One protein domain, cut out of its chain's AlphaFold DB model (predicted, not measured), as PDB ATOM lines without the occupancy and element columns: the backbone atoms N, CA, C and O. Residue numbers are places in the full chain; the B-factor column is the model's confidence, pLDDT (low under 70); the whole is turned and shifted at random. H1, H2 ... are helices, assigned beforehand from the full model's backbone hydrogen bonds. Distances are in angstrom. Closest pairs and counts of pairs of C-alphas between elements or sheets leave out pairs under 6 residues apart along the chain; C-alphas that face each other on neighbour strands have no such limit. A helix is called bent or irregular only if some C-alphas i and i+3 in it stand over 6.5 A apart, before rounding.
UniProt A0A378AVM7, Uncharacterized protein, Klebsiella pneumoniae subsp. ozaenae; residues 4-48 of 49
ATOM      1  N   LYS A   4     227.490 371.055 190.147       97.06
ATOM      2  CA  LYS A   4     228.485 371.605 189.214       97.06
ATOM      3  C   LYS A   4     229.900 371.232 189.634       97.06
ATOM      4  O   LYS A   4     230.718 370.870 188.789       97.06
ATOM      5  N   GLN A   5     230.181 371.284 190.934       96.94
ATOM      6  CA  GLN A   5     231.462 370.840 191.478       96.94
ATOM      7  C   GLN A   5     231.680 369.335 191.281       96.94
ATOM      8  O   GLN A   5     232.783 368.924 190.922       96.94
ATOM      9  N   LEU A   6     230.639 368.516 191.461       96.31
ATOM     10  CA  LEU A   6     230.709 367.072 191.210       96.31
ATOM     11  C   LEU A   6     230.977 366.762 189.734       96.31
ATOM     12  O   LEU A   6     231.836 365.939 189.429       96.31
ATOM     13  N   GLN A   7     230.306 367.460 188.817       96.69
ATOM     14  CA  GLN A   7     230.517 367.284 187.382       96.69
ATOM     15  C   GLN A   7     231.936 367.685 186.955       96.69
ATOM     16  O   GLN A   7     232.561 366.990 186.151       96.69
ATOM     17  N   ALA A   8     232.469 368.783 187.501       97.06
ATOM     18  CA  ALA A   8     233.842 369.209 187.238       97.06
ATOM     19  C   ALA A   8     234.863 368.176 187.738       97.06
ATOM     20  O   ALA A   8     235.801 367.843 187.015       97.06
ATOM     21  N   LEU A   9     234.643 367.619 188.932       95.00
ATOM     22  CA  LEU A   9     235.483 366.555 189.476       95.00
ATOM     23  C   LEU A   9     235.427 365.292 188.606       95.00
ATOM     24  O   LEU A   9     236.471 364.731 188.284       95.00
ATOM     25  N   ALA A  10     234.235 364.870 188.179       94.19
ATOM     26  CA  ALA A  10     234.073 363.710 187.303       94.19
ATOM     27  C   ALA A  10     234.826 363.887 185.972       94.19
ATOM     28  O   ALA A  10     235.524 362.974 185.529       94.19
ATOM     29  N   ASN A  11     234.748 365.080 185.372       95.94
ATOM     30  CA  ASN A  11     235.475 365.404 184.144       95.94
ATOM     31  C   ASN A  11     236.997 365.370 184.339       95.94
ATOM     32  O   ASN A  11     237.719 364.953 183.435       95.94
ATOM     33  N   GLU A  12     237.492 365.795 185.501       95.69
ATOM     34  CA  GLU A  12     238.924 365.764 185.803       95.69
ATOM     35  C   GLU A  12     239.435 364.336 186.012       95.69
ATOM     36  O   GLU A  12     240.463 363.951 185.448       95.69
ATOM     37  N   LEU A  13     238.684 363.515 186.750       94.69
ATOM     38  CA  LEU A  13     239.006 362.102 186.956       94.69
ATOM     39  C   LEU A  13     239.022 361.332 185.627       94.69
ATOM     40  O   LEU A  13     239.937 360.545 185.383       94.69
ATOM     41  N   ALA A  14     238.084 361.623 184.719       94.56
ATOM     42  CA  ALA A  14     237.994 360.983 183.405       94.56
ATOM     43  C   ALA A  14     239.218 361.222 182.495       94.56
ATOM     44  O   ALA A  14     239.449 360.454 181.562       94.56
ATOM     45  N   LYS A  15     240.048 362.247 182.756       95.38
ATOM     46  CA  LYS A  15     241.295 362.470 181.997       95.38
ATOM     47  C   LYS A  15     242.331 361.368 182.237       95.38
ATOM     48  O   LYS A  15     243.120 361.066 181.339       95.38
ATOM     49  N   ASN A  16     242.321 360.781 183.436       90.56
ATOM     50  CA  ASN A  16     243.316 359.811 183.893       90.56
ATOM     51  C   ASN A  16     242.736 358.400 184.091       90.56
ATOM     52  O   ASN A  16     243.466 357.432 183.917       90.56
ATOM     53  N   LEU A  17     241.440 358.268 184.403       95.69
ATOM     54  CA  LEU A  17     240.766 356.983 184.618       95.69
ATOM     55  C   LEU A  17     240.075 356.526 183.326       95.69
ATOM     56  O   LEU A  17     238.899 356.814 183.102       95.69
ATOM     57  N   LYS A  18     240.825 355.863 182.439       94.19
ATOM     58  CA  LYS A  18     240.362 355.518 181.080       94.19
ATOM     59  C   LYS A  18     239.765 354.120 180.988       94.19
ATOM     60  O   LYS A  18     239.008 353.840 180.061       94.19
ATOM     61  N   THR A  19     240.119 353.246 181.923       96.50
ATOM     62  CA  THR A  19     239.701 351.847 181.944       96.50
ATOM     63  C   THR A  19     238.915 351.510 183.215       96.50
ATOM     64  O   THR A  19     239.042 352.192 184.237       96.50
ATOM     65  N   PRO A  20     238.117 350.426 183.198       94.25
ATOM     66  CA  PRO A  20     237.491 349.906 184.413       94.25
ATOM     67  C   PRO A  20     238.509 349.537 185.503       94.25
ATOM     68  O   PRO A  20     238.214 349.680 186.690       94.25
ATOM     69  N   GLU A  21     239.710 349.094 185.118       96.88
ATOM     70  CA  GLU A  21     240.791 348.799 186.063       96.88
ATOM     71  C   GLU A  21     241.290 350.064 186.767       96.88
ATOM     72  O   GLU A  21     241.377 350.052 187.997       96.88
ATOM     73  N   ASP A  22     241.500 351.167 186.040       95.56
ATOM     74  CA  ASP A  22     241.891 352.456 186.634       95.56
ATOM     75  C   ASP A  22     240.857 352.924 187.670       95.56
ATOM     76  O   ASP A  22     241.209 353.339 188.777       95.56
ATOM     77  N   LEU A  23     239.564 352.799 187.342       94.31
ATOM     78  CA  LEU A  23     238.468 353.120 188.262       94.31
ATOM     79  C   LEU A  23     238.498 352.233 189.512       94.31
ATOM     80  O   LEU A  23     238.339 352.730 190.626       94.31
ATOM     81  N   SER A  24     238.731 350.930 189.346       94.81
ATOM     82  CA  SER A  24     238.803 349.989 190.469       94.81
ATOM     83  C   SER A  24     239.996 350.258 191.396       94.81
ATOM     84  O   SER A  24     239.887 350.087 192.613       94.81
ATOM     85  N   GLN A  25     241.128 350.707 190.847       96.06
ATOM     86  CA  GLN A  25     242.298 351.102 191.628       96.06
ATOM     87  C   GLN A  25     242.053 352.421 192.360       96.06
ATOM     88  O   GLN A  25     242.342 352.520 193.555       96.06
ATOM     89  N   PHE A  26     241.469 353.403 191.671       95.62
ATOM     90  CA  PHE A  26     241.081 354.677 192.266       95.62
ATOM     91  C   PHE A  26     240.108 354.490 193.436       95.62
ATOM     92  O   PHE A  26     240.348 355.039 194.507       95.62
ATOM     93  N   ASP A  27     239.068 353.663 193.281       94.88
ATOM     94  CA  ASP A  27     238.108 353.354 194.352       94.88
ATOM     95  C   ASP A  27     238.798 352.783 195.604       94.88
ATOM     96  O   ASP A  27     238.546 353.238 196.723       94.88
ATOM     97  N   ARG A  28     239.725 351.831 195.428       97.00
ATOM     98  CA  ARG A  28     240.482 351.241 196.545       97.00
ATOM     99  C   ARG A  28     241.343 352.277 197.263       97.00
ATOM    100  O   ARG A  28     241.353 352.311 198.495       97.00
ATOM    101  N   LEU A  29     242.054 353.115 196.508       96.69
ATOM    102  CA  LEU A  29     242.901 354.171 197.066       96.69
ATOM    103  C   LEU A  29     242.068 355.224 197.799       96.69
ATOM    104  O   LEU A  29     242.395 355.579 198.930       96.69
ATOM    105  N   LEU A  30     240.966 355.672 197.197       95.88
ATOM    106  CA  LEU A  30     240.066 356.656 197.789       95.88
ATOM    107  C   LEU A  30     239.471 356.149 199.109       95.88
ATOM    108  O   LEU A  30     239.451 356.891 200.092       95.88
ATOM    109  N   LYS A  31     239.043 354.881 199.164       96.88
ATOM    110  CA  LYS A  31     238.554 354.245 200.400       96.88
ATOM    111  C   LYS A  31     239.621 354.222 201.489       96.88
ATOM    112  O   LYS A  31     239.333 354.621 202.614       96.88
ATOM    113  N   LYS A  32     240.846 353.804 201.156       97.62
ATOM    114  CA  LYS A  32     241.970 353.773 202.105       97.62
ATOM    115  C   LYS A  32     242.228 355.163 202.696       97.62
ATOM    116  O   LYS A  32     242.200 355.316 203.912       97.62
ATOM    117  N   LEU A  33     242.378 356.172 201.835       96.94
ATOM    118  CA  LEU A  33     242.633 357.555 202.248       96.94
ATOM    119  C   LEU A  33     241.496 358.130 203.100       96.94
ATOM    120  O   LEU A  33     241.755 358.828 204.074       96.94
ATOM    121  N   SER A  34     240.243 357.816 202.761       95.56
ATOM    122  CA  SER A  34     239.073 358.285 203.518       95.56
ATOM    123  C   SER A  34     239.034 357.693 204.929       95.56
ATOM    124  O   SER A  34     238.743 358.410 205.883       95.56
ATOM    125  N   VAL A  35     239.367 356.407 205.074       95.94
ATOM    126  CA  VAL A  35     239.471 355.746 206.385       95.94
ATOM    127  C   VAL A  35     240.639 356.308 207.191       95.94
ATOM    128  O   VAL A  35     240.467 356.607 208.367       95.94
ATOM    129  N   GLU A  36     241.806 356.502 206.571       95.94
ATOM    130  CA  GLU A  36     242.968 357.108 207.238       95.94
ATOM    131  C   GLU A  36     242.653 358.531 207.726       95.94
ATOM    132  O   GLU A  36     242.984 358.879 208.858       95.94
ATOM    133  N   ALA A  37     241.961 359.333 206.913       95.62
ATOM    134  CA  ALA A  37     241.544 360.681 207.284       95.62
ATOM    135  C   ALA A  37     240.518 360.684 208.427       95.62
ATOM    136  O   ALA A  37     240.655 361.481 209.355       95.62
ATOM    137  N   ALA A  38     239.523 359.791 208.384       94.44
ATOM    138  CA  ALA A  38     238.533 359.647 209.449       94.44
ATOM    139  C   ALA A  38     239.193 359.226 210.768       94.44
ATOM    140  O   ALA A  38     239.002 359.890 211.782       94.44
ATOM    141  N   LEU A  39     240.054 358.205 210.730       93.88
ATOM    142  CA  LEU A  39     240.784 357.742 211.907       93.88
ATOM    143  C   LEU A  39     241.697 358.836 212.469       93.88
ATOM    144  O   LEU A  39     241.767 359.012 213.679       93.88
ATOM    145  N   ASN A  40     242.385 359.594 211.612       90.81
ATOM    146  CA  ASN A  40     243.228 360.697 212.062       90.81
ATOM    147  C   ASN A  40     242.408 361.823 212.701       90.81
ATOM    148  O   ASN A  40     242.802 362.343 213.740       90.81
ATOM    149  N   ALA A  41     241.254 362.165 212.125       91.00
ATOM    150  CA  ALA A  41     240.340 363.139 212.711       91.00
ATOM    151  C   ALA A  41     239.796 362.663 214.067       91.00
ATOM    152  O   ALA A  41     239.757 363.450 215.011       91.00
ATOM    153  N   GLU A  42     239.444 361.380 214.194       86.00
ATOM    154  CA  GLU A  42     239.051 360.776 215.470       86.00
ATOM    155  C   GLU A  42     240.203 360.796 216.482       86.00
ATOM    156  O   GLU A  42     239.993 361.186 217.626       86.00
ATOM    157  N   MET A  43     241.433 360.459 216.086       82.56
ATOM    158  CA  MET A  43     242.598 360.534 216.974       82.56
ATOM    159  C   MET A  43     242.859 361.965 217.456       82.56
ATOM    160  O   MET A  43     243.056 362.162 218.650       82.56
ATOM    161  N   THR A  44     242.813 362.968 216.575       76.25
ATOM    162  CA  THR A  44     242.924 364.385 216.966       76.25
ATOM    163  C   THR A  44     241.796 364.785 217.922       76.25
ATOM    164  O   THR A  44     242.048 365.409 218.949       76.25
ATOM    165  N   HIS A  45     240.561 364.358 217.642       74.25
ATOM    166  CA  HIS A  45     239.395 364.664 218.470       74.25
ATOM    167  C   HIS A  45     239.455 364.006 219.861       74.25
ATOM    168  O   HIS A  45     239.099 364.634 220.856       74.25
ATOM    169  N   HIS A  46     239.937 362.764 219.950       67.62
ATOM    170  CA  HIS A  46     240.042 362.011 221.203       67.62
ATOM    171  C   HIS A  46     241.295 362.343 222.024       67.62
ATOM    172  O   HIS A  46     241.266 362.208 223.246       67.62
ATOM    173  N   LEU A  47     242.382 362.784 221.384       67.88
ATOM    174  CA  LEU A  47     243.617 363.192 222.064       67.88
ATOM    175  C   LEU A  47     243.611 364.669 222.490       67.88
ATOM    176  O   LEU A  47     244.521 365.082 223.206       67.88
ATOM    177  N   GLY A  48     242.591 365.444 222.104       59.59
ATOM    178  CA  GLY A  48     242.386 366.821 222.565       59.59
ATOM    179  C   GLY A  48     243.510 367.794 222.197       59.59
ATOM    180  O   GLY A  48     243.706 368.774 222.916       59.59
TER     181      GLY A  48
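AT A GLANCE: This is residues 4 to 48 of the 49 residues of an uncharacterized protein of Klebsiella pneumoniae subsp. ozaenae (UniProt A0A378AVM7). One long straight helix, H2, and one short helix, H1, make an open L, with the link, residues 14 to 19, at its corner. The helices do not pack on each other: residues 27 to 48 stick out along the long arm and residues 4 to 12 along the short one. The printed part has 45 residues with two named helices, H1 then H2, and no named strand; the class is all helix. It is extended, with a radius of gyration of the C-alphas of 14.5 A, and flat, spanning 42 by 26 by 10 A.

HOW THE PARTS SIT: H2, residues 20 to 47, and H1, residues 4 to 13, are apart, with no C-alpha of the one within 8 A of the other. In both helices every O i to N i+4 pair is within hydrogen-bond range.

IN THESE COORDINATES: H2 measures 40.4 A from C-alpha 20 at (237.491, 349.906, 184.413) to C-alpha 47 at (243.617, 363.192, 222.064). H1 measures 14.4 A and begins with C-alpha 4 at (228.485, 371.605, 189.214). Neither is bent.

THE WHOLE: The two C-alphas farthest apart, those of Thr 19 and Gly 48, are 43.4 A apart. The printed part has no cut, and the link from H1 to H2, 6 residues, is short. Mean pLDDT of the printed part is 91.9; residues 46 to 48 are under 70.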